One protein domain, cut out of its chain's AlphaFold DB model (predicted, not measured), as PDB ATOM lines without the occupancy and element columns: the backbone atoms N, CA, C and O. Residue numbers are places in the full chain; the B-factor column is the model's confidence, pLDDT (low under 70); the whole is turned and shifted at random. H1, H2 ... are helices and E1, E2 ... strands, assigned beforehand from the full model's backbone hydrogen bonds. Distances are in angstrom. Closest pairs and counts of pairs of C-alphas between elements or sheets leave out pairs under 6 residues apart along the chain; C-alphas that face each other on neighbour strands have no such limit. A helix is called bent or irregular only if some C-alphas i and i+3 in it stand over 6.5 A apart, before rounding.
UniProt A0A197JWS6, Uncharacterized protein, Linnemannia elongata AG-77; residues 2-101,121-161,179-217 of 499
ATOM      1  N   SER A   2      12.634  22.987 -46.398       69.56
ATOM      2  CA  SER A   2      12.961  22.772 -47.813       69.56
ATOM      3  C   SER A   2      14.035  23.766 -48.269       69.56
ATOM      4  O   SER A   2      14.186  24.830 -47.666       69.56
ATOM      5  N   TRP A   3      14.769  23.452 -49.341       70.06
ATOM      6  CA  TRP A   3      15.773  24.372 -49.885       70.06
ATOM      7  C   TRP A   3      15.183  25.740 -50.245       70.06
ATOM      8  O   TRP A   3      15.745  26.760 -49.869       70.06
ATOM      9  N   ALA A   4      13.990  25.772 -50.844       74.44
ATOM     10  CA  ALA A   4      13.291  27.020 -51.153       74.44
ATOM     11  C   ALA A   4      13.068  27.902 -49.908       74.44
ATOM     12  O   ALA A   4      13.210  29.122 -49.973       74.44
ATOM     13  N   GLN A   5      12.777  27.295 -48.750       79.94
ATOM     14  CA  GLN A   5      12.648  28.029 -47.487       79.94
ATOM     15  C   GLN A   5      13.993  28.599 -47.026       79.94
ATOM     16  O   GLN A   5      14.045  29.743 -46.578       79.94
ATOM     17  N   LEU A   6      15.081  27.835 -47.163       78.75
ATOM     18  CA  LEU A   6      16.428  28.286 -46.803       78.75
ATOM     19  C   LEU A   6      16.902  29.418 -47.723       78.75
ATOM     20  O   LEU A   6      17.354  30.447 -47.233       78.75
ATOM     21  N   GLN A   7      16.713  29.274 -49.033       77.88
ATOM     22  CA  GLN A   7      17.120  30.264 -50.027       77.88
ATOM     23  C   GLN A   7      16.328  31.573 -49.888       77.88
ATOM     24  O   GLN A   7      16.905  32.650 -49.984       77.88
ATOM     25  N   SER A   8      15.032  31.504 -49.554       84.81
ATOM     26  CA  SER A   8      14.235  32.708 -49.251       84.81
ATOM     27  C   SER A   8      14.738  33.466 -48.019       84.81
ATOM     28  O   SER A   8      14.609  34.685 -47.938       84.81
ATOM     29  N   ARG A   9      15.317  32.743 -47.055       85.19
ATOM     30  CA  ARG A   9      15.816  33.303 -45.799       85.19
ATOM     31  C   ARG A   9      17.258  33.802 -45.917       85.19
ATOM     32  O   ARG A   9      17.638  34.705 -45.175       85.19
ATOM     33  N   TRP A  10      18.038  33.237 -46.841       85.06
ATOM     34  CA  TRP A  10      19.450  33.552 -47.063       85.06
ATOM     35  C   TRP A  10      19.825  33.504 -48.557       85.06
ATOM     36  O   TRP A  10      20.520  32.579 -48.978       85.06
ATOM     37  N   PRO A  11      19.397  34.491 -49.362       83.50
ATOM     38  CA  PRO A  11      19.584  34.466 -50.816       83.50
ATOM     39  C   PRO A  11      21.058  34.527 -51.250       83.50
ATOM     40  O   PRO A  11      21.412  33.945 -52.269       83.50
ATOM     41  N   ASP A  12      21.918  35.164 -50.450       86.50
ATOM     42  CA  ASP A  12      23.327  35.410 -50.795       86.50
ATOM     43  C   ASP A  12      24.302  34.410 -50.152       86.50
ATOM     44  O   ASP A  12      25.520  34.603 -50.181       86.50
ATOM     45  N   LYS A  13      23.791  33.362 -49.494       86.19
ATOM     46  CA  LYS A  13      24.627  32.414 -48.750       86.19
ATOM     47  C   LYS A  13      24.803  31.119 -49.518       86.19
ATOM     48  O   LYS A  13      23.851  30.539 -50.029       86.19
ATOM     49  N   THR A  14      26.041  30.634 -49.537       87.94
ATOM     50  CA  THR A  14      26.336  29.287 -50.023       87.94
ATOM     51  C   THR A  14      25.701  28.242 -49.109       87.94
ATOM     52  O   THR A  14      25.423  28.493 -47.933       87.94
ATOM     53  N   LEU A  15      25.519  27.034 -49.635       85.81
ATOM     54  CA  LEU A  15      24.964  25.911 -48.886       85.81
ATOM     55  C   LEU A  15      25.712  25.647 -47.571       85.81
ATOM     56  O   LEU A  15      25.090  25.501 -46.523       85.81
ATOM     57  N   GLY A  16      27.046  25.666 -47.622       86.31
ATOM     58  CA  GLY A  16      27.898  25.504 -46.446       86.31
ATOM     59  C   GLY A  16      27.672  26.582 -45.384       86.31
ATOM     60  O   GLY A  16      27.491  26.278 -44.210       86.31
ATOM     61  N   SER A  17      27.557  27.843 -45.809       87.62
ATOM     62  CA  SER A  17      27.268  28.981 -44.923       87.62
ATOM     63  C   SER A  17      25.907  28.868 -44.225       87.62
ATOM     64  O   SER A  17      25.742  29.317 -43.088       87.62
ATOM     65  N   ILE A  18      24.916  28.264 -44.883       87.50
ATOM     66  CA  ILE A  18      23.600  28.013 -44.284       87.50
ATOM     67  C   ILE A  18      23.693  26.903 -43.232       87.50
ATOM     68  O   ILE A  18      23.125  27.055 -42.147       87.50
ATOM     69  N   LEU A  19      24.421  25.818 -43.526       88.19
ATOM     70  CA  LEU A  19      24.638  24.723 -42.576       88.19
ATOM     71  C   LEU A  19      25.323  25.233 -41.298       88.19
ATOM     72  O   LEU A  19      24.843  24.940 -40.205       88.19
ATOM     73  N   GLU A  20      26.340  26.091 -41.427       87.94
ATOM     74  CA  GLU A  20      27.034  26.733 -40.293       87.94
ATOM     75  C   GLU A  20      26.118  27.528 -39.354       87.94
ATOM     76  O   GLU A  20      26.387  27.686 -38.165       87.94
ATOM     77  N   GLN A  21      25.028  28.082 -39.881       88.62
ATOM     78  CA  GLN A  21      24.113  28.924 -39.107       88.62
ATOM     79  C   GLN A  21      22.982  28.139 -38.452       88.62
ATOM     80  O   GLN A  21      22.168  28.725 -37.736       88.62
ATOM     81  N   CYS A  22      22.922  26.828 -38.683       88.12
ATOM     82  CA  CYS A  22      21.857  25.966 -38.196       88.12
ATOM     83  C   CYS A  22      22.418  24.883 -37.252       88.12
ATOM     84  O   CYS A  22      22.389  23.702 -37.590       88.12
ATOM     85  N   PRO A  23      22.883  25.241 -36.039       86.62
ATOM     86  CA  PRO A  23      23.517  24.304 -35.103       86.62
ATOM     87  C   PRO A  23      22.590  23.193 -34.589       86.62
ATOM     88  O   PRO A  23      23.055  22.170 -34.098       86.62
ATOM     89  N   SER A  24      21.273  23.378 -34.689       90.00
ATOM     90  CA  SER A  24      20.262  22.387 -34.303       90.00
ATOM     91  C   SER A  24      19.766  21.543 -35.482       90.00
ATOM     92  O   SER A  24      18.713  20.913 -35.389       90.00
ATOM     93  N   LEU A  25      20.438  21.603 -36.636       91.44
ATOM     94  CA  LEU A  25      19.997  20.908 -37.839       91.44
ATOM     95  C   LEU A  25      20.331  19.416 -37.753       91.44
ATOM     96  O   LEU A  25      21.474  19.019 -37.944       91.44
ATOM     97  N   GLU A  26      19.315  18.586 -37.521       94.81
ATOM     98  CA  GLU A  26      19.487  17.125 -37.502       94.81
ATOM     99  C   GLU A  26      19.334  16.470 -38.877       94.81
ATOM    100  O   GLU A  26      19.862  15.385 -39.118       94.81
ATOM    101  N   ALA A  27      18.603  17.113 -39.789       94.69
ATOM    102  CA  ALA A  27      18.293  16.562 -41.100       94.69
ATOM    103  C   ALA A  27      18.393  17.623 -42.194       94.69
ATOM    104  O   ALA A  27      17.749  18.674 -42.123       94.69
ATOM    105  N   PHE A  28      19.143  17.302 -43.243       92.62
ATOM    106  CA  PHE A  28      19.314  18.139 -44.416       92.62
ATOM    107  C   PHE A  28      18.976  17.363 -45.690       92.62
ATOM    108  O   PHE A  28      19.459  16.251 -45.899       92.62
ATOM    109  N   ARG A  29      18.116  17.944 -46.533       93.62
ATOM    110  CA  ARG A  29      17.663  17.338 -47.791       93.62
ATOM    111  C   ARG A  29      17.767  18.346 -48.924       93.62
ATOM    112  O   ARG A  29      17.151  19.410 -48.849       93.62
ATOM    113  N   TYR A  30      18.494  17.988 -49.973       90.19
ATOM    114  CA  TYR A  30      18.705  18.822 -51.147       90.19
ATOM    115  C   TYR A  30      18.488  18.011 -52.424       90.19
ATOM    116  O   TYR A  30      19.224  17.070 -52.712       90.19
ATOM    117  N   SER A  31      17.457  18.364 -53.193       86.00
ATOM    118  CA  SER A  31      16.942  17.506 -54.264       86.00
ATOM    119  C   SER A  31      17.717  17.558 -55.577       86.00
ATOM    120  O   SER A  31      17.637  16.580 -56.310       86.00
ATOM    121  N   THR A  32      18.402  18.663 -55.902       87.50
ATOM    122  CA  THR A  32      19.075  18.835 -57.206       87.50
ATOM    123  C   THR A  32      20.178  19.893 -57.150       87.50
ATOM    124  O   THR A  32      19.908  21.052 -57.448       87.50
ATOM    125  N   LEU A  33      21.407  19.527 -56.782       83.31
ATOM    126  CA  LEU A  33      22.547  20.449 -56.855       83.31
ATOM    127  C   LEU A  33      22.931  20.687 -58.317       83.31
ATOM    128  O   LEU A  33      23.096  19.730 -59.081       83.31
ATOM    129  N   ILE A  34      23.100  21.952 -58.698       88.88
ATOM    130  CA  ILE A  34      23.824  22.287 -59.932       88.88
ATOM    131  C   ILE A  34      25.337  22.160 -59.704       88.88
ATOM    132  O   ILE A  34      25.799  22.104 -58.564       88.88
ATOM    133  N   ASP A  35      26.113  22.121 -60.788       86.00
ATOM    134  CA  ASP A  35      27.565  21.895 -60.738       86.00
ATOM    135  C   ASP A  35      28.287  22.905 -59.826       86.00
ATOM    136  O   ASP A  35      29.098  22.515 -58.988       86.00
ATOM    137  N   GLU A  36      27.929  24.191 -59.908       89.44
ATOM    138  CA  GLU A  36      28.518  25.257 -59.084       89.44
ATOM    139  C   GLU A  36      28.200  25.108 -57.588       89.44
ATOM    140  O   GLU A  36      29.078  25.276 -56.740       89.44
ATOM    141  N   GLU A  37      26.961  24.749 -57.242       89.12
ATOM    142  CA  GLU A  37      26.549  24.536 -55.850       89.12
ATOM    143  C   GLU A  37      27.208  23.290 -55.256       89.12
ATOM    144  O   GLU A  37      27.660  23.318 -54.110       89.12
ATOM    145  N   ALA A  38      27.292  22.208 -56.036       88.31
ATOM    146  CA  ALA A  38      27.975  20.986 -55.635       88.31
ATOM    147  C   ALA A  38      29.474  21.242 -55.416       88.31
ATOM    148  O   ALA A  38      30.003  20.867 -54.372       88.31
ATOM    149  N   ALA A  39      30.141  21.936 -56.342       87.88
ATOM    150  CA  ALA A  39      31.551  22.305 -56.210       87.88
ATOM    151  C   ALA A  39      31.796  23.231 -55.005       87.88
ATOM    152  O   ALA A  39      32.763  23.050 -54.259       87.88
ATOM    153  N   SER A  40      30.898  24.195 -54.768       91.06
ATOM    154  CA  SER A  40      30.939  25.067 -53.590       91.06
ATOM    155  C   SER A  40      30.792  24.269 -52.291       91.06
ATOM    156  O   SER A  40      31.560  24.486 -51.351       91.06
ATOM    157  N   LEU A  41      29.861  23.307 -52.246       90.31
ATOM    158  CA  LEU A  41      29.666  22.433 -51.091       90.31
ATOM    159  C   LEU A  41      30.883  21.534 -50.848       90.31
ATOM    160  O   LEU A  41      31.343  21.471 -49.714       90.31
ATOM    161  N   ILE A  42      31.436  20.893 -51.883       88.56
ATOM    162  CA  ILE A  42      32.656  20.068 -51.780       88.56
ATOM    163  C   ILE A  42      33.810  20.901 -51.227       88.56
ATOM    164  O   ILE A  42      34.467  20.498 -50.270       88.56
ATOM    165  N   THR A  43      34.015  22.102 -51.773       89.56
ATOM    166  CA  THR A  43      35.058  23.025 -51.301       89.56
ATOM    167  C   THR A  43      34.854  23.385 -49.831       89.56
ATOM    168  O   THR A  43      35.808  23.410 -49.055       89.56
ATOM    169  N   TRP A  44      33.614  23.664 -49.427       91.38
ATOM    170  CA  TRP A  44      33.289  23.968 -48.038       91.38
ATOM    171  C   TRP A  44      33.521  22.766 -47.112       91.38
ATOM    172  O   TRP A  44      34.174  22.926 -46.084       91.38
ATOM    173  N   LEU A  45      33.086  21.564 -47.498       88.50
ATOM    174  CA  LEU A  45      33.331  20.328 -46.749       88.50
ATOM    175  C   LEU A  45      34.833  20.027 -46.619       88.50
ATOM    176  O   LEU A  45      35.285  19.610 -45.556       88.50
ATOM    177  N   GLY A  46      35.627  20.295 -47.661       85.88
ATOM    178  CA  GLY A  46      37.086  20.164 -47.620       85.88
ATOM    179  C   GLY A  46      37.740  21.066 -46.567       85.88
ATOM    180  O   GLY A  46      38.641  20.633 -45.853       85.88
ATOM    181  N   ARG A  47      37.228  22.292 -46.372       85.94
ATOM    182  CA  ARG A  47      37.724  23.209 -45.324       85.94
ATOM    183  C   ARG A  47      37.479  22.685 -43.908       85.94
ATOM    184  O   ARG A  47      38.285  22.956 -43.023       85.94
ATOM    185  N   ILE A  48      36.410  21.911 -43.693       81.94
ATOM    186  CA  ILE A  48      36.137  21.252 -42.402       81.94
ATOM    187  C   ILE A  48      37.258  20.254 -42.061       81.94
ATOM    188  O   ILE A  48      37.575  20.044 -40.889       81.94
ATOM    189  N   GLN A  49      37.887  19.655 -43.078       77.06
ATOM    190  CA  GLN A  49      38.900  18.620 -42.905       77.06
ATOM    191  C   GLN A  49      40.293  19.175 -42.571       77.06
ATOM    192  O   GLN A  49      40.968  18.617 -41.705       77.06
ATOM    193  N   GLU A  50      40.737  20.237 -43.249       78.25
ATOM    194  CA  GLU A  50      42.138  20.701 -43.209       78.25
ATOM    195  C   GLU A  50      42.540  21.396 -41.898       78.25
ATOM    196  O   GLU A  50      43.723  21.490 -41.574       78.25
ATOM    197  N   SER A  51      41.573  21.867 -41.116       70.69
ATOM    198  CA  SER A  51      41.826  22.737 -39.974       70.69
ATOM    199  C   SER A  51      41.351  22.090 -38.675       70.69
ATOM    200  O   SER A  51      40.157  22.001 -38.383       70.69
ATOM    201  N   THR A  52      42.302  21.665 -37.838       70.62
ATOM    202  CA  THR A  52      42.031  21.236 -36.452       70.62
ATOM    203  C   THR A  52      41.306  22.318 -35.653       70.62
ATOM    204  O   THR A  52      40.505  22.000 -34.775       70.62
ATOM    205  N   PHE A  53      41.544  23.592 -35.981       64.75
ATOM    206  CA  PHE A  53      40.870  24.732 -35.366       64.75
ATOM    207  C   PHE A  53      39.422  24.884 -35.846       64.75
ATOM    208  O   PHE A  53      38.542  25.238 -35.066       64.75
ATOM    209  N   ASP A  54      39.144  24.577 -37.112       64.69
ATOM    210  CA  ASP A  54      37.792  24.646 -37.651       64.69
ATOM    211  C   ASP A  54      36.959  23.419 -37.268       64.69
ATOM    212  O   ASP A  54      35.757  23.570 -37.069       64.69
ATOM    213  N   ARG A  55      37.560  22.248 -36.994       66.69
ATOM    214  CA  ARG A  55      36.831  21.128 -36.354       66.69
ATOM    215  C   ARG A  55      36.123  21.566 -35.066       66.69
ATOM    216  O   ARG A  55      34.985  21.164 -34.833       66.69
ATOM    217  N   LEU A  56      36.749  22.454 -34.281       69.75
ATOM    218  CA  LEU A  56      36.125  23.037 -33.088       69.75
ATOM    219  C   LEU A  56      34.940  23.950 -33.438       69.75
ATOM    220  O   LEU A  56      33.923  23.942 -32.746       69.75
ATOM    221  N   ARG A  57      35.047  24.724 -34.525       68.88
ATOM    222  CA  ARG A  57      33.959  25.593 -35.000       68.88
ATOM    223  C   ARG A  57      32.778  24.793 -35.521       68.88
ATOM    224  O   ARG A  57      31.641  25.179 -35.267       68.88
ATOM    225  N   PHE A  58      33.035  23.674 -36.189       71.50
ATOM    226  CA  PHE A  58      32.018  22.812 -36.782       71.50
ATOM    227  C   PHE A  58      31.437  21.776 -35.813       71.50
ATOM    228  O   PHE A  58      30.582  20.995 -36.219       71.50
ATOM    229  N   HIS A  59      31.797  21.800 -34.522       72.88
ATOM    230  CA  HIS A  59      31.192  20.913 -33.517       72.88
ATOM    231  C   HIS A  59      29.666  20.982 -33.474       72.88
ATOM    232  O   HIS A  59      29.021  19.998 -33.135       72.88
ATOM    233  N   HIS A  60      29.068  22.114 -33.839       73.25
ATOM    234  CA  HIS A  60      27.615  22.230 -33.895       73.25
ATOM    235  C   HIS A  60      26.979  21.397 -35.021       73.25
ATOM    236  O   HIS A  60      25.829  20.986 -34.898       73.25
ATOM    237  N   LEU A  61      27.723  21.099 -36.093       75.38
ATOM    238  CA  LEU A  61      27.274  20.199 -37.157       75.38
ATOM    239  C   LEU A  61      27.325  18.724 -36.743       75.38
ATOM    240  O   LEU A  61      26.793  17.883 -37.462       75.38
ATOM    241  N   ALA A  62      27.871  18.405 -35.562       79.62
ATOM    242  CA  ALA A  62      27.808  17.061 -34.987       79.62
ATOM    243  C   ALA A  62      26.370  16.589 -34.710       79.62
ATOM    244  O   ALA A  62      26.153  15.420 -34.414       79.62
ATOM    245  N   ASN A  63      25.376  17.477 -34.808       88.94
ATOM    246  CA  ASN A  63      23.971  17.106 -34.693       88.94
ATOM    247  C   ASN A  63      23.374  16.580 -36.006       88.94
ATOM    248  O   ASN A  63      22.275  16.028 -35.975       88.94
ATOM    249  N   LEU A  64      24.058  16.734 -37.147       94.06
ATOM    250  CA  LEU A  64      23.528  16.304 -38.437       94.06
ATOM    251  C   LEU A  64      23.535  14.772 -38.531       94.06
ATOM    252  O   LEU A  64      24.586  14.145 -38.670       94.06
ATOM    253  N   LYS A  65      22.338  14.184 -38.481       96.12
ATOM    254  CA  LYS A  65      22.087  12.736 -38.510       96.12
ATOM    255  C   LYS A  65      21.624  12.246 -39.876       96.12
ATOM    256  O   LYS A  65      21.906  11.110 -40.244       96.12
ATOM    257  N   VAL A  66      20.893  13.069 -40.628       96.88
ATOM    258  CA  VAL A  66      20.318  12.689 -41.927       96.88
ATOM    259  C   VAL A  66      20.793  13.645 -43.009       96.88
ATOM    260  O   VAL A  66      20.538  14.846 -42.929       96.88
ATOM    261  N   LEU A  67      21.415  13.103 -44.052       95.50
ATOM    262  CA  LEU A  67      21.844  13.859 -45.220       95.50
ATOM    263  C   LEU A  67      21.359  13.182 -46.505       95.50
ATOM    264  O   LEU A  67      21.775  12.076 -46.845       95.50
ATOM    265  N   GLU A  68      20.470  13.870 -47.216       96.25
ATOM    266  CA  GLU A  68      19.966  13.488 -48.535       96.25
ATOM    267  C   GLU A  68      20.410  14.529 -49.554       96.25
ATOM    268  O   GLU A  68      20.028  15.695 -49.458       96.25
ATOM    269  N   LEU A  69      21.195  14.114 -50.539       94.94
ATOM    270  CA  LEU A  69      21.699  14.984 -51.590       94.94
ATOM    271  C   LEU A  69      21.441  14.337 -52.950       94.94
ATOM    272  O   LEU A  69      21.571  13.122 -53.107       94.94
ATOM    273  N   ALA A  70      21.124  15.148 -53.954       93.81
ATOM    274  CA  ALA A  70      21.311  14.750 -55.338       93.81
ATOM    275  C   ALA A  70      22.302  15.690 -56.008       93.81
ATOM    276  O   ALA A  70      22.131  16.908 -55.953       93.81
ATOM    277  N   CYS A  71      23.327  15.130 -56.639       92.38
ATOM    278  CA  CYS A  71      24.365  15.907 -57.300       92.38
ATOM    279  C   CYS A  71      24.656  15.378 -58.712       92.38
ATOM    280  O   CYS A  71      24.194  14.290 -59.087       92.38
ATOM    281  N   PRO A  72      25.371  16.157 -59.536       91.50
ATOM    282  CA  PRO A  72      25.852  15.704 -60.832       91.50
ATOM    283  C   PRO A  72      26.683  14.427 -60.676       91.50
ATOM    284  O   PRO A  72      27.549  14.341 -59.808       91.50
ATOM    285  N   SER A  73      26.444  13.431 -61.535       88.94
ATOM    286  CA  SER A  73      27.041  12.093 -61.390       88.94
ATOM    287  C   SER A  73      28.571  12.087 -61.272       88.94
ATOM    288  O   SER A  73      29.125  11.197 -60.635       88.94
ATOM    289  N   HIS A  74      29.250  13.051 -61.894       86.75
ATOM    290  CA  HIS A  74      30.708  13.135 -61.908       86.75
ATOM    291  C   HIS A  74      31.317  13.683 -60.608       86.75
ATOM    292  O   HIS A  74      32.511  13.522 -60.401       86.75
ATOM    293  N   LEU A  75      30.509  14.291 -59.733       90.19
ATOM    294  CA  LEU A  75      30.939  14.831 -58.438       90.19
ATOM    295  C   LEU A  75      30.569  13.920 -57.260       90.19
ATOM    296  O   LEU A  75      30.930  14.220 -56.124       90.19
ATOM    297  N   ILE A  76      29.837  12.822 -57.497       90.31
ATOM    298  CA  ILE A  76      29.340  11.945 -56.424       90.31
ATOM    299  C   ILE A  76      30.493  11.394 -55.584       90.31
ATOM    300  O   ILE A  76      30.397  11.424 -54.362       90.31
ATOM    301  N   THR A  77      31.567  10.910 -56.210       89.38
ATOM    302  CA  THR A  77      32.700  10.311 -55.488       89.38
ATOM    303  C   THR A  77      33.344  11.317 -54.532       89.38
ATOM    304  O   THR A  77      33.423  11.055 -53.332       89.38
ATOM    305  N   ASP A  78      33.706  12.501 -55.036       89.19
ATOM    306  CA  ASP A  78      34.298  13.571 -54.225       89.19
ATOM    307  C   ASP A  78      33.352  13.992 -53.096       89.19
ATOM    308  O   ASP A  78      33.755  14.088 -51.939       89.19
ATOM    309  N   MET A  79      32.063  14.149 -53.409       91.56
ATOM    310  CA  MET A  79      31.043  14.513 -52.431       91.56
ATOM    311  C   MET A  79      30.894  13.470 -51.320       91.56
ATOM    312  O   MET A  79      30.812  13.835 -50.151       91.56
ATOM    313  N   VAL A  80      30.852  12.177 -51.658       91.88
ATOM    314  CA  VAL A  80      30.748  11.080 -50.682       91.88
ATOM    315  C   VAL A  80      31.929  11.127 -49.717       91.88
ATOM    316  O   VAL A  80      31.729  11.088 -48.504       91.88
ATOM    317  N   HIS A  81      33.148  11.282 -50.238       89.75
ATOM    318  CA  HIS A  81      34.345  11.386 -49.409       89.75
ATOM    319  C   HIS A  81      34.328  12.625 -48.515       89.75
ATOM    320  O   HIS A  81      34.562  12.516 -47.311       89.75
ATOM    321  N   SER A  82      33.999  13.790 -49.072       90.38
ATOM    322  CA  SER A  82      33.902  15.035 -48.313       90.38
ATOM    323  C   SER A  82      32.847  14.960 -47.204       90.38
ATOM    324  O   SER A  82      33.093  15.413 -46.089       90.38
ATOM    325  N   VAL A  83      31.693  14.344 -47.476       91.94
ATOM    326  CA  VAL A  83      30.629  14.130 -46.485       91.94
ATOM    327  C   VAL A  83      31.076  13.178 -45.382       91.94
ATOM    328  O   VAL A  83      30.878  13.485 -44.209       91.94
ATOM    329  N   PHE A  84      31.666  12.033 -45.730       91.31
ATOM    330  CA  PHE A  84      32.116  11.055 -44.739       91.31
ATOM    331  C   PHE A  84      33.201  11.627 -43.832       91.31
ATOM    332  O   PHE A  84      33.131  11.445 -42.619       91.31
ATOM    333  N   ASN A  85      34.133  12.401 -44.384       87.69
ATOM    334  CA  ASN A  85      35.162  13.063 -43.589       87.69
ATOM    335  C   ASN A  85      34.584  14.151 -42.669       87.69
ATOM    336  O   ASN A  85      35.056  14.317 -41.546       87.69
ATOM    337  N   ALA A  86      33.577  14.900 -43.129       87.88
ATOM    338  CA  ALA A  86      32.984  15.990 -42.354       87.88
ATOM    339  C   ALA A  86      31.998  15.505 -41.276       87.88
ATOM    340  O   ALA A  86      31.957  16.071 -40.185       87.88
ATOM    341  N   PHE A  87      31.198  14.475 -41.574       91.12
ATOM    342  CA  PHE A  87      30.038  14.073 -40.765       91.12
ATOM    343  C   PHE A  87      30.063  12.609 -40.311       91.12
ATOM    344  O   PHE A  87      29.084  12.134 -39.736       91.12
ATOM    345  N   GLY A  88      31.153  11.871 -40.535       90.06
ATOM    346  CA  GLY A  88      31.193  10.425 -40.300       90.06
ATOM    347  C   GLY A  88      30.819   9.978 -38.881       90.06
ATOM    348  O   GLY A  88      30.211   8.926 -38.698       90.06
ATOM    349  N   HIS A  89      31.090  10.817 -37.877       91.19
ATOM    350  CA  HIS A  89      30.778  10.534 -36.474       91.19
ATOM    351  C   HIS A  89      29.348  10.878 -36.040       91.19
ATOM    352  O   HIS A  89      28.973  10.522 -34.930       91.19
ATOM    353  N   SER A  90      28.553  11.577 -36.849       93.94
ATOM    354  CA  SER A  90      27.171  11.944 -36.488       93.94
ATOM    355  C   SER A  90      26.125  11.327 -37.407       93.94
ATOM    356  O   SER A  90      24.956  11.214 -37.038       93.94
ATOM    357  N   LEU A  91      26.534  10.941 -38.612       95.56
ATOM    358  CA  LEU A  91      25.624  10.552 -39.670       95.56
ATOM    359  C   LEU A  91      24.993   9.181 -39.396       95.56
ATOM    360  O   LEU A  91      25.678   8.168 -39.290       95.56
ATOM    361  N   GLU A  92      23.663   9.151 -39.333       97.25
ATOM    362  CA  GLU A  92      22.859   7.931 -39.216       97.25
ATOM    363  C   GLU A  92      22.286   7.488 -40.567       97.25
ATOM    364  O   GLU A  92      22.153   6.292 -40.835       97.25
ATOM    365  N   VAL A  93      21.936   8.444 -41.431       97.81
ATOM    366  CA  VAL A  93      21.350   8.188 -42.750       97.81
ATOM    367  C   VAL A  93      22.046   9.045 -43.793       97.81
ATOM    368  O   VAL A  93      21.978  10.273 -43.737       97.81
ATOM    369  N   PHE A  94      22.638   8.392 -44.788       97.00
ATOM    370  CA  PHE A  94      23.207   9.053 -45.952       97.00
ATOM    371  C   PHE A  94      22.595   8.520 -47.234       97.00
ATOM    372  O   PHE A  94      22.619   7.316 -47.504       97.00
ATOM    373  N   ILE A  95      22.036   9.423 -48.029       97.00
ATOM    374  CA  ILE A  95      21.435   9.095 -49.312       97.00
ATOM    375  C   ILE A  95      21.968  10.084 -50.346       97.00
ATOM    376  O   ILE A  95      21.776  11.292 -50.231       97.00
ATOM    377  N   MET A  96      22.622   9.553 -51.370       95.69
ATOM    378  CA  MET A  96      23.197  10.302 -52.476       95.69
ATOM    379  C   MET A  96      22.635   9.774 -53.793       95.69
ATOM    380  O   MET A  96      22.796   8.598 -54.126       95.69
ATOM    381  N   GLY A  97      21.969  10.640 -54.548       93.50
ATOM    382  CA  GLY A  97      21.452  10.326 -55.876       93.50
ATOM    383  C   GLY A  97      22.170  11.098 -56.974       93.50
ATOM    384  O   GLY A  97      22.596  12.235 -56.785       93.50
ATOM    385  N   SER A  98      22.246  10.514 -58.163       89.75
ATOM    386  CA  SER A  98      22.567  11.281 -59.361       89.75
ATOM    387  C   SER A  98      21.362  12.072 -59.842       89.75
ATOM    388  O   SER A  98      20.285  11.512 -60.061       89.75
ATOM    389  N   VAL A  99      21.583  13.345 -60.148       85.31
ATOM    390  CA  VAL A  99      20.698  14.109 -61.032       85.31
ATOM    391  C   VAL A  99      20.979  13.668 -62.467       85.31
ATOM    392  O   VAL A  99      22.135  13.591 -62.878       85.31
ATOM    393  N   TRP A 100      19.935  13.334 -63.222       71.62
ATOM    394  CA  TRP A 100      20.055  12.959 -64.631       71.62
ATOM    395  C   TRP A 100      19.759  14.177 -65.502       71.62
ATOM    396  O   TRP A 100      18.614  14.630 -65.538       71.62
ATOM    397  N   ARG A 101      20.752  14.686 -66.241       72.00
ATOM    398  CA  ARG A 101      20.484  15.581 -67.372       72.00
ATOM    399  C   ARG A 101      20.473  14.759 -68.657       72.00
ATOM    400  O   ARG A 101      21.317  13.892 -68.882       72.00
ATOM    401  N   ASP A 121      37.753   7.634 -41.240       72.75
ATOM    402  CA  ASP A 121      37.565   7.308 -39.831       72.75
ATOM    403  C   ASP A 121      36.105   6.852 -39.713       72.75
ATOM    404  O   ASP A 121      35.219   7.575 -40.163       72.75
ATOM    405  N   GLY A 122      35.882   5.610 -39.271       80.75
ATOM    406  CA  GLY A 122      34.651   4.844 -39.512       80.75
ATOM    407  C   GLY A 122      33.321   5.575 -39.286       80.75
ATOM    408  O   GLY A 122      33.252   6.634 -38.669       80.75
ATOM    409  N   LEU A 123      32.225   4.963 -39.742       92.44
ATOM    410  CA  LEU A 123      30.876   5.536 -39.676       92.44
ATOM    411  C   LEU A 123      30.049   4.803 -38.593       92.44
ATOM    412  O   LEU A 123      29.132   4.043 -38.919       92.44
ATOM    413  N   PRO A 124      30.368   4.972 -37.289       94.12
ATOM    414  CA  PRO A 124      29.887   4.101 -36.216       94.12
ATOM    415  C   PRO A 124      28.380   4.185 -35.971       94.12
ATOM    416  O   PRO A 124      27.811   3.263 -35.390       94.12
ATOM    417  N   HIS A 125      27.740   5.279 -36.390       96.06
ATOM    418  CA  HIS A 125      26.308   5.517 -36.203       96.06
ATOM    419  C   HIS A 125      25.489   5.307 -37.479       96.06
ATOM    420  O   HIS A 125      24.261   5.393 -37.425       96.06
ATOM    421  N   LEU A 126      26.138   5.008 -38.609       97.06
ATOM    422  CA  LEU A 126      25.468   4.917 -39.898       97.06
ATOM    423  C   LEU A 126      24.587   3.669 -39.959       97.06
ATOM    424  O   LEU A 126      25.076   2.545 -40.001       97.06
ATOM    425  N   LYS A 127      23.272   3.889 -39.993       97.94
ATOM    426  CA  LYS A 127      22.231   2.858 -40.095       97.94
ATOM    427  C   LYS A 127      21.799   2.626 -41.536       97.94
ATOM    428  O   LYS A 127      21.421   1.515 -41.893       97.94
ATOM    429  N   LYS A 128      21.831   3.664 -42.377       98.25
ATOM    430  CA  LYS A 128      21.392   3.576 -43.774       98.25
ATOM    431  C   LYS A 128      22.339   4.310 -44.708       98.25
ATOM    432  O   LYS A 128      22.538   5.515 -44.568       98.25
ATOM    433  N   LEU A 129      22.821   3.590 -45.713       97.31
ATOM    434  CA  LEU A 129      23.633   4.116 -46.797       97.31
ATOM    435  C   LEU A 129      22.973   3.811 -48.139       97.31
ATOM    436  O   LEU A 129      22.755   2.648 -48.474       97.31
ATOM    437  N   LYS A 130      22.674   4.845 -48.927       97.44
ATOM    438  CA  LYS A 130      22.207   4.696 -50.307       97.44
ATOM    439  C   LYS A 130      23.003   5.596 -51.238       97.44
ATOM    440  O   LYS A 130      22.920   6.808 -51.110       97.44
ATOM    441  N   ILE A 131      23.719   5.030 -52.200       95.75
ATOM    442  CA  ILE A 131      24.440   5.788 -53.224       95.75
ATOM    443  C   ILE A 131      24.045   5.247 -54.596       95.75
ATOM    444  O   ILE A 131      24.182   4.057 -54.865       95.75
ATOM    445  N   GLY A 132      23.541   6.124 -55.459       93.44
ATOM    446  CA  GLY A 132      23.225   5.803 -56.847       93.44
ATOM    447  C   GLY A 132      23.915   6.767 -57.802       93.44
ATOM    448  O   GLY A 132      23.584   7.954 -57.815       93.44
ATOM    449  N   CYS A 133      24.825   6.266 -58.630       91.12
ATOM    450  CA  CYS A 133      25.585   7.057 -59.601       91.12
ATOM    451  C   CYS A 133      25.513   6.455 -61.012       91.12
ATOM    452  O   CYS A 133      25.236   5.275 -61.198       91.12
ATOM    453  N   LYS A 134      25.737   7.266 -62.051       86.06
ATOM    454  CA  LYS A 134      25.801   6.778 -63.442       86.06
ATOM    455  C   LYS A 134      27.191   6.244 -63.790       86.06
ATOM    456  O   LYS A 134      27.304   5.285 -64.550       86.06
ATOM    457  N   TYR A 135      28.225   6.883 -63.254       85.06
ATOM    458  CA  TYR A 135      29.627   6.534 -63.484       85.06
ATOM    459  C   TYR A 135      30.140   5.577 -62.408       85.06
ATOM    460  O   TYR A 135      29.548   5.537 -61.329       85.06
ATOM    461  N   PRO A 136      31.226   4.830 -62.679       84.88
ATOM    462  CA  PRO A 136      31.866   3.990 -61.675       84.88
ATOM    463  C   PRO A 136      32.153   4.781 -60.402       84.88
ATOM    464  O   PRO A 136      32.811   5.819 -60.454       84.88
ATOM    465  N   LEU A 137      31.638   4.297 -59.277       85.88
ATOM    466  CA  LEU A 137      31.931   4.871 -57.972       85.88
ATOM    467  C   LEU A 137      33.141   4.150 -57.382       85.88
ATOM    468  O   LEU A 137      33.203   2.920 -57.315       85.88
ATOM    469  N   GLU A 138      34.120   4.936 -56.957       82.94
ATOM    470  CA  GLU A 138      35.284   4.449 -56.233       82.94
ATOM    471  C   GLU A 138      35.034   4.701 -54.752       82.94
ATOM    472  O   GLU A 138      35.147   5.818 -54.270       82.94
ATOM    473  N   LEU A 139      34.634   3.658 -54.032       83.44
ATOM    474  CA  LEU A 139      34.557   3.691 -52.578       83.44
ATOM    475  C   LEU A 139      35.464   2.593 -52.048       83.44
ATOM    476  O   LEU A 139      35.399   1.455 -52.522       83.44
ATOM    477  N   ASP A 140      36.307   2.943 -51.081       81.31
ATOM    478  CA  ASP A 140      37.131   1.972 -50.378       81.31
ATOM    479  C   ASP A 140      36.217   0.988 -49.621       81.31
ATOM    480  O   ASP A 140      35.466   1.417 -48.739       81.31
ATOM    481  N   PRO A 141      36.254  -0.321 -49.933       75.31
ATOM    482  CA  PRO A 141      35.480  -1.322 -49.204       75.31
ATOM    483  C   PRO A 141      35.754  -1.311 -47.692       75.31
ATOM    484  O   PRO A 141      34.851  -1.601 -46.908       75.31
ATOM    485  N   CYS A 142      36.963  -0.924 -47.268       79.31
ATOM    486  CA  CYS A 142      37.338  -0.823 -45.856       79.31
ATOM    487  C   CYS A 142      36.621   0.320 -45.118       79.31
ATOM    488  O   CYS A 142      36.511   0.292 -43.892       79.31
ATOM    489  N   ALA A 143      36.076   1.314 -45.825       82.75
ATOM    490  CA  ALA A 143      35.235   2.330 -45.188       82.75
ATOM    491  C   ALA A 143      33.941   1.707 -44.633       82.75
ATOM    492  O   ALA A 143      33.437   2.112 -43.585       82.75
ATOM    493  N   LEU A 144      33.423   0.676 -45.309       86.62
ATOM    494  CA  LEU A 144      32.178   0.015 -44.935       86.62
ATOM    495  C   LEU A 144      32.357  -1.023 -43.818       86.62
ATOM    496  O   LEU A 144      31.409  -1.276 -43.075       86.62
ATOM    497  N   SER A 145      33.558  -1.586 -43.638       84.81
ATOM    498  CA  SER A 145      33.831  -2.539 -42.547       84.81
ATOM    499  C   SER A 145      33.732  -1.910 -41.151       84.81
ATOM    500  O   SER A 145      33.565  -2.624 -40.165       84.81
ATOM    501  N   HIS A 146      33.749  -0.577 -41.062       86.31
ATOM    502  CA  HIS A 146      33.626   0.185 -39.818       86.31
ATOM    503  C   HIS A 146      32.216   0.761 -39.587       86.31
ATOM    504  O   HIS A 146      32.061   1.765 -38.890       86.31
ATOM    505  N   CYS A 147      31.184   0.136 -40.162       93.75
ATOM    506  CA  CYS A 147      29.779   0.526 -40.002       93.75
ATOM    507  C   CYS A 147      28.996  -0.556 -39.221       93.75
ATOM    508  O   CYS A 147      28.162  -1.252 -39.804       93.75
ATOM    509  N   PRO A 148      29.245  -0.749 -37.909       94.31
ATOM    510  CA  PRO A 148      28.721  -1.895 -37.155       94.31
ATOM    511  C   PRO A 148      27.194  -1.899 -36.996       94.31
ATOM    512  O   PRO A 148      26.609  -2.952 -36.748       94.31
ATOM    513  N   VAL A 149      26.550  -0.732 -37.117       97.00
ATOM    514  CA  VAL A 149      25.095  -0.553 -36.959       97.00
ATOM    515  C   VAL A 149      24.344  -0.409 -38.282       97.00
ATOM    516  O   VAL A 149      23.166  -0.052 -38.276       97.00
ATOM    517  N   LEU A 150      25.012  -0.676 -39.406       97.56
ATOM    518  CA  LEU A 150      24.425  -0.545 -40.732       97.56
ATOM    519  C   LEU A 150      23.333  -1.599 -40.948       97.56
ATOM    520  O   LEU A 150      23.588  -2.798 -40.861       97.56
ATOM    521  N   ASP A 151      22.125  -1.127 -41.241       98.25
ATOM    522  CA  ASP A 151      20.920  -1.928 -41.471       98.25
ATOM    523  C   ASP A 151      20.602  -2.029 -42.976       98.25
ATOM    524  O   ASP A 151      20.287  -3.094 -43.507       98.25
ATOM    525  N   ILE A 152      20.751  -0.916 -43.700       98.44
ATOM    526  CA  ILE A 152      20.432  -0.827 -45.129       98.44
ATOM    527  C   ILE A 152      21.644  -0.309 -45.898       98.44
ATOM    528  O   ILE A 152      22.080   0.825 -45.680       98.44
ATOM    529  N   LEU A 153      22.126  -1.103 -46.853       97.44
ATOM    530  CA  LEU A 153      23.199  -0.749 -47.771       97.44
ATOM    531  C   LEU A 153      22.715  -0.891 -49.213       97.44
ATOM    532  O   LEU A 153      22.441  -1.992 -49.677       97.44
ATOM    533  N   MET A 154      22.627   0.226 -49.929       97.62
ATOM    534  CA  MET A 154      22.237   0.263 -51.336       97.62
ATOM    535  C   MET A 154      23.272   1.054 -52.137       97.62
ATOM    536  O   MET A 154      23.235   2.281 -52.132       97.62
ATOM    537  N   ILE A 155      24.204   0.394 -52.817       95.25
ATOM    538  CA  ILE A 155      25.235   1.069 -53.616       95.25
ATOM    539  C   ILE A 155      25.178   0.561 -55.046       95.25
ATOM    540  O   ILE A 155      25.393  -0.618 -55.312       95.25
ATOM    541  N   GLY A 156      24.934   1.468 -55.985       93.31
ATOM    542  CA  GLY A 156      24.878   1.121 -57.391       93.31
ATOM    543  C   GLY A 156      25.496   2.179 -58.280       93.31
ATOM    544  O   GLY A 156      25.226   3.370 -58.124       93.31
ATOM    545  N   ASP A 157      26.268   1.712 -59.255       90.56
ATOM    546  CA  ASP A 157      26.697   2.519 -60.386       90.56
ATOM    547  C   ASP A 157      26.052   2.053 -61.702       90.56
ATOM    548  O   ASP A 157      25.599   0.917 -61.842       90.56
ATOM    549  N   GLY A 158      25.971   2.960 -62.678       80.50
ATOM    550  CA  GLY A 158      25.327   2.717 -63.971       80.50
ATOM    551  C   GLY A 158      26.108   1.794 -64.907       80.50
ATOM    552  O   GLY A 158      25.542   1.360 -65.908       80.50
ATOM    553  N   GLY A 159      27.382   1.516 -64.609       65.19
ATOM    554  CA  GLY A 159      28.189   0.401 -65.111       65.19
ATOM    555  C   GLY A 159      28.217   0.061 -66.609       65.19
ATOM    556  O   GLY A 159      28.733  -0.995 -66.957       65.19
ATOM    557  N   ARG A 160      27.705   0.900 -67.522       63.09
ATOM    558  CA  ARG A 160      27.417   0.503 -68.922       63.09
ATOM    559  C   ARG A 160      28.615   0.018 -69.744       63.09
ATOM    560  O   ARG A 160      28.416  -0.498 -70.836       63.09
ATOM    561  N   SER A 161      29.840   0.195 -69.266       59.91
ATOM    562  CA  SER A 161      31.036  -0.176 -70.015       59.91
ATOM    563  C   SER A 161      32.212  -0.491 -69.098       59.91
ATOM    564  O   SER A 161      33.291   0.087 -69.247       59.91
ATOM    565  N   TRP A 179      33.320  -8.109 -45.716       90.69
ATOM    566  CA  TRP A 179      32.569  -7.121 -44.951       90.69
ATOM    567  C   TRP A 179      31.971  -7.784 -43.713       90.69
ATOM    568  O   TRP A 179      31.349  -8.840 -43.816       90.69
ATOM    569  N   ASN A 180      32.143  -7.146 -42.556       91.31
ATOM    570  CA  ASN A 180      31.547  -7.577 -41.297       91.31
ATOM    571  C   ASN A 180      30.366  -6.663 -40.953       91.31
ATOM    572  O   ASN A 180      30.553  -5.579 -40.403       91.31
ATOM    573  N   MET A 181      29.154  -7.083 -41.321       95.00
ATOM    574  CA  MET A 181      27.932  -6.289 -41.135       95.00
ATOM    575  C   MET A 181      26.821  -7.149 -40.516       95.00
ATOM    576  O   MET A 181      25.860  -7.519 -41.194       95.00
ATOM    577  N   PRO A 182      26.924  -7.487 -39.221       95.62
ATOM    578  CA  PRO A 182      26.030  -8.456 -38.588       95.62
ATOM    579  C   PRO A 182      24.583  -7.975 -38.441       95.62
ATOM    580  O   PRO A 182      23.681  -8.787 -38.228       95.62
ATOM    581  N   LEU A 183      24.355  -6.663 -38.540       97.44
ATOM    582  CA  LEU A 183      23.037  -6.044 -38.408       97.44
ATOM    583  C   LEU A 183      22.358  -5.732 -39.746       97.44
ATOM    584  O   LEU A 183      21.220  -5.269 -39.729       97.44
ATOM    585  N   LEU A 184      23.013  -6.018 -40.874       98.06
ATOM    586  CA  LEU A 184      22.501  -5.674 -42.196       98.06
ATOM    587  C   LEU A 184      21.260  -6.505 -42.543       98.06
ATOM    588  O   LEU A 184      21.326  -7.735 -42.554       98.06
ATOM    589  N   ARG A 185      20.145  -5.837 -42.863       98.62
ATOM    590  CA  ARG A 185      18.897  -6.465 -43.331       98.62
ATOM    591  C   ARG A 185      18.705  -6.340 -44.835       98.62
ATOM    592  O   ARG A 185      18.140  -7.245 -45.440       98.62
ATOM    593  N   VAL A 186      19.176  -5.255 -45.452       98.62
ATOM    594  CA  VAL A 186      19.030  -5.025 -46.900       98.62
ATOM    595  C   VAL A 186      20.386  -4.748 -47.530       98.62
ATOM    596  O   VAL A 186      21.031  -3.751 -47.198       98.62
ATOM    597  N   LEU A 187      20.781  -5.600 -48.478       98.06
ATOM    598  CA  LEU A 187      21.963  -5.422 -49.315       98.06
ATOM    599  C   LEU A 187      21.542  -5.303 -50.782       98.06
ATOM    600  O   LEU A 187      21.074  -6.272 -51.364       98.06
ATOM    601  N   ASP A 188      21.734  -4.129 -51.380       97.69
ATOM    602  CA  ASP A 188      21.510  -3.883 -52.807       97.69
ATOM    603  C   ASP A 188      22.776  -3.334 -53.454       97.69
ATOM    604  O   ASP A 188      23.144  -2.176 -53.247       97.69
ATOM    605  N   LEU A 189      23.459  -4.176 -54.224       95.25
ATOM    606  CA  LEU A 189      24.673  -3.806 -54.932       95.25
ATOM    607  C   LEU A 189      24.443  -3.853 -56.437       95.25
ATOM    608  O   LEU A 189      23.914  -4.829 -56.969       95.25
ATOM    609  N   ALA A 190      24.919  -2.831 -57.147       93.12
ATOM    610  CA  ALA A 190      24.908  -2.798 -58.604       93.12
ATOM    611  C   ALA A 190      26.260  -2.373 -59.188       93.12
ATOM    612  O   ALA A 190      27.026  -1.640 -58.558       93.12
ATOM    613  N   GLY A 191      26.544  -2.815 -60.413       89.12
ATOM    614  CA  GLY A 191      27.715  -2.360 -61.160       89.12
ATOM    615  C   GLY A 191      29.036  -2.850 -60.558       89.12
ATOM    616  O   GLY A 191      29.178  -4.040 -60.267       89.12
ATOM    617  N   ALA A 192      30.024  -1.967 -60.368       85.81
ATOM    618  CA  ALA A 192      31.335  -2.379 -59.852       85.81
ATOM    619  C   ALA A 192      31.270  -2.937 -58.427       85.81
ATOM    620  O   ALA A 192      32.051  -3.828 -58.096       85.81
ATOM    621  N   PHE A 193      30.353  -2.444 -57.591       88.62
ATOM    622  CA  PHE A 193      30.219  -2.905 -56.208       88.62
ATOM    623  C   PHE A 193      29.736  -4.340 -56.124       88.62
ATOM    624  O   PHE A 193      30.314  -5.120 -55.376       88.62
ATOM    625  N   ALA A 194      28.746  -4.711 -56.939       90.44
ATOM    626  CA  ALA A 194      28.290  -6.094 -57.013       90.44
ATOM    627  C   ALA A 194      29.428  -7.022 -57.468       90.44
ATOM    628  O   ALA A 194      29.620  -8.090 -56.901       90.44
ATOM    629  N   ARG A 195      30.238  -6.595 -58.449       85.25
ATOM    630  CA  ARG A 195      31.352  -7.398 -58.996       85.25
ATOM    631  C   ARG A 195      32.547  -7.528 -58.053       85.25
ATOM    632  O   ARG A 195      33.271  -8.514 -58.128       85.25
ATOM    633  N   LYS A 196      32.783  -6.526 -57.205       84.88
ATOM    634  CA  LYS A 196      33.832  -6.542 -56.172       84.88
ATOM    635  C   LYS A 196      33.361  -7.208 -54.875       84.88
ATOM    636  O   LYS A 196      34.191  -7.528 -54.030       84.88
ATOM    637  N   PHE A 197      32.054  -7.406 -54.707       89.50
ATOM    638  CA  PHE A 197      31.495  -8.010 -53.509       89.50
ATOM    639  C   PHE A 197      31.976  -9.449 -53.339       89.50
ATOM    640  O   PHE A 197      31.904 -10.265 -54.258       89.50
ATOM    641  N   ARG A 198      32.447  -9.759 -52.131       88.06
ATOM    642  CA  ARG A 198      32.907 -11.094 -51.761       88.06
ATOM    643  C   ARG A 198      31.801 -11.886 -51.076       88.06
ATOM    644  O   ARG A 198      31.366 -11.454 -50.001       88.06
ATOM    645  N   PRO A 199      31.430 -13.071 -51.594       90.12
ATOM    646  CA  PRO A 199      30.411 -13.924 -50.986       90.12
ATOM    647  C   PRO A 199      30.692 -14.289 -49.527       90.12
ATOM    648  O   PRO A 199      29.760 -14.403 -48.739       90.12
ATOM    649  N   GLN A 200      31.964 -14.390 -49.119       90.81
ATOM    650  CA  GLN A 200      32.338 -14.693 -47.731       90.81
ATOM    651  C   GLN A 200      31.779 -13.666 -46.733       90.81
ATOM    652  O   GLN A 200      31.527 -14.010 -45.582       90.81
ATOM    653  N   SER A 201      31.524 -12.428 -47.170       92.88
ATOM    654  CA  SER A 201      30.910 -11.384 -46.337       92.88
ATOM    655  C   SER A 201      29.507 -11.771 -45.851       92.88
ATOM    656  O   SER A 201      29.122 -11.408 -44.740       92.88
ATOM    657  N   LEU A 202      28.767 -12.565 -46.639       94.88
ATOM    658  CA  LEU A 202      27.413 -13.026 -46.310       94.88
ATOM    659  C   LEU A 202      27.377 -13.898 -45.049       94.88
ATOM    660  O   LEU A 202      26.368 -13.907 -44.351       94.88
ATOM    661  N   THR A 203      28.483 -14.565 -44.700       93.25
ATOM    662  CA  THR A 203      28.573 -15.399 -43.485       93.25
ATOM    663  C   THR A 203      28.376 -14.600 -42.196       93.25
ATOM    664  O   THR A 203      27.902 -15.142 -41.199       93.25
ATOM    665  N   THR A 204      28.695 -13.302 -42.212       93.75
ATOM    666  CA  THR A 204      28.483 -12.413 -41.061       93.75
ATOM    667  C   THR A 204      27.084 -11.794 -41.051       93.75
ATOM    668  O   THR A 204      26.589 -11.425 -39.988       93.75
ATOM    669  N   MET A 205      26.404 -11.731 -42.201       96.50
ATOM    670  CA  MET A 205      25.131 -11.028 -42.409       96.50
ATOM    671  C   MET A 205      23.922 -11.888 -42.006       96.50
ATOM    672  O   MET A 205      22.993 -12.118 -42.775       96.50
ATOM    673  N   THR A 206      23.917 -12.372 -40.766       95.56
ATOM    674  CA  THR A 206      22.900 -13.318 -40.261       95.56
ATOM    675  C   THR A 206      21.470 -12.760 -40.221       95.56
ATOM    676  O   THR A 206      20.513 -13.532 -40.137       95.56
ATOM    677  N   ARG A 207      21.301 -11.433 -40.294       97.94
ATOM    678  CA  ARG A 207      20.001 -10.736 -40.310       97.94
ATOM    679  C   ARG A 207      19.527 -10.332 -41.705       97.94
ATOM    680  O   ARG A 207      18.519  -9.638 -41.806       97.94
ATOM    681  N   LEU A 208      20.232 -10.744 -42.757       98.50
ATOM    682  CA  LEU A 208      19.913 -10.336 -44.117       98.50
ATOM    683  C   LEU A 208      18.529 -10.854 -44.529       98.50
ATOM    684  O   LEU A 208      18.298 -12.060 -44.560       98.50
ATOM    685  N   GLU A 209      17.626  -9.930 -44.847       98.62
ATOM    686  CA  GLU A 209      16.257 -10.189 -45.303       98.62
ATOM    687  C   GLU A 209      16.129 -10.019 -46.821       98.62
ATOM    688  O   GLU A 209      15.331 -10.709 -47.455       98.62
ATOM    689  N   GLN A 210      16.926  -9.126 -47.415       98.62
ATOM    690  CA  GLN A 210      16.920  -8.856 -48.850       98.62
ATOM    691  C   GLN A 210      18.341  -8.787 -49.415       98.62
ATOM    692  O   GLN A 210      19.180  -8.031 -48.915       98.62
ATOM    693  N   LEU A 211      18.566  -9.533 -50.499       98.19
ATOM    694  CA  LEU A 211      19.803  -9.544 -51.272       98.19
ATOM    695  C   LEU A 211      19.512  -9.233 -52.742       98.19
ATOM    696  O   LEU A 211      18.948 -10.055 -53.463       98.19
ATOM    697  N   ASP A 212      19.971  -8.071 -53.193       97.81
ATOM    698  CA  ASP A 212      19.950  -7.664 -54.589       97.81
ATOM    699  C   ASP A 212      21.389  -7.557 -55.112       97.81
ATOM    700  O   ASP A 212      22.167  -6.720 -54.653       97.81
ATOM    701  N   LEU A 213      21.742  -8.361 -56.116       95.31
ATOM    702  CA  LEU A 213      23.026  -8.267 -56.811       95.31
ATOM    703  C   LEU A 213      22.789  -8.045 -58.298       95.31
ATOM    704  O   LEU A 213      22.277  -8.907 -59.017       95.31
ATOM    705  N   LYS A 214      23.151  -6.851 -58.763       93.62
ATOM    706  CA  LYS A 214      22.818  -6.359 -60.098       93.62
ATOM    707  C   LYS A 214      24.092  -6.198 -60.917       93.62
ATOM    708  O   LYS A 214      24.761  -5.165 -60.885       93.62
ATOM    709  N   GLY A 215      24.411  -7.254 -61.652       87.56
ATOM    710  CA  GLY A 215      25.480  -7.253 -62.635       87.56
ATOM    711  C   GLY A 215      25.158  -6.373 -63.836       87.56
ATOM    712  O   GLY A 215      24.005  -6.008 -64.092       87.56
ATOM    713  N   THR A 216      26.192  -6.016 -64.584       78.50
ATOM    714  CA  THR A 216      26.004  -5.352 -65.872       78.50
ATOM    715  C   THR A 216      25.751  -6.424 -66.903       78.50
ATOM    716  O   THR A 216      26.639  -7.234 -67.140       78.50
ATOM    717  N   LEU A 217      24.579  -6.409 -67.543       66.81
ATOM    718  CA  LEU A 217      24.351  -7.232 -68.728       66.81
ATOM    719  C   LEU A 217      25.429  -6.845 -69.745       66.81
ATOM    720  O   LEU A 217      25.406  -5.698 -70.207       66.81
TER     721      LEU A 217
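What this domain is: This is residues 2 to 101, 121 to 161 and 179 to 217 of the 499 residues of an uncharacterized protein of Linnemannia elongata AG-77 (UniProt A0A197JWS6). The chain is wound in side-by-side turns: seven parallel strands stand in a row as one curled wall, E1 to E7, and the return stretches, with H3, H5, H6, H7 and H8, run back on one side of it. No named helix is on the other face; H2 packs on H3 and H4 near the E1 end, and H1 lies beyond E1. The 180 printed residues hold, in order, H1 H2 E1 H3 H4 E2 H5 E3 E4 H6 E5 E6 H7 H8 E7, and the sheet keeps the chain's order of strands. The class is mixed, helices and strands; the whole is compact, with a radius of gyration of the C-alphas of 16.7 A and spans of 49 by 35 by 28 A.

Where its parts are: H1 is residues 3 to 9, from C-alpha 3 at (15.773, 24.372, -49.885), and H2 is residues 15 to 20. E1, residues 27 to 30, is followed by H3, residues 35 to 50, 22.8 A long, and H4, residues 52 to 63, 18.6 A. E2, residues 66 to 72, spans 19.9 A; H5, residues 73 to 87, begins at C-alpha 73 at (27.041, 12.093, -61.390) and spans 20.9 A. E3 is residues 93 to 99, 19.2 A, and E4 is residues 128 to 133, 16.7 A. H6 is residues 141 to 144, E5 residues 152 to 157, 16.8 A, and E6 residues 186 to 190. H7 is residues 192 to 196, H8 residues 199 to 203, and E7 residues 210 to 214, ending at C-alpha 214 at (22.818, -6.359, -60.098). H4 and H5 are irregular: C-alphas 57 and 60 are 7.3 A apart, as are C-alphas 74 and 77.

How they stand to each other: The sheet has E1 and E7 as edge strands and is twisted, its C-alphas lying up to 4.3 A off the best plane. Within hydrogen-bond range are, for instance, N 28 and O 66 at 2.8 A between E1 and E2, N 67 and O 93 at 2.9 A between E2 and E3, N 96 and O 130 at 2.8 A between E3 and E4, N 131 and O 154 at 2.8 A between E4 and E5, N 155 and O 188 at 2.8 A between E5 and E6, and N 212 and O 187 at 2.8 A between E6 and E7. Four strand-helix-strand units, parallel neighbour strands joined through helices, have right-handed crossovers: E1, H3 H4, E2; E2, H5, E3; E4, H6, E5; and E6, H7 H8, E7. H5 is on one face, making two layers, a helix over a sheet; its height over the sheet is 9.4 A, and it runs along the strands over E2 and E3. H7 is on the same face at a height of 7.0 A, only just over E6, on which 3 of its C-alphas fall. H3 only grazes the sheet, with its residues 35 to 39. H3, the hub, touches H5 at a shallow tilt of 30 degrees, the same way, closest at the C-alphas of Leu 45 and Ser 82, 5.5 A. H2 touches H3 at a tilt of 36 degrees, only just steep, with the C-alphas of Gly 16 and Trp 44 closest at 5.8 A. H3 and H4 touch only at the corner, closest at the C-alphas of Ile 48 and Asp 54, 6.1 A. H4, with residues 58 to 61 alone, touches H2; the C-alphas of Glu 20 and Phe 58 are closest at 7.2 A. H1 is close to H2 but not clearly touching, and H6 and H8 touch no helix and are not on the sheet. In H1, H2 and H7 every O i to N i+4 pair is within hydrogen-bond range; H3 has 11 of 12, H5 9 of 11, H4 2 of 8 with 5 of 9 O i to N i+3 pairs, and H8 0 of 1 with 2 of 2, while H6 is too short for an i+4 pair.

The domain as a whole: The farthest C-alphas, those of Asp 12 and Thr 203, are 51.6 A apart. Residues 102 to 120 are not printed, with 33.4 A between C-alphas 101 and 121, and neither are residues 162 to 178, with 26.1 A between C-alphas 161 and 179. Of the links printed whole, none is long. The mean pLDDT of the printed part is 88.0; residues 2, 53 to 57, 159 to 161 and 217 are under 70.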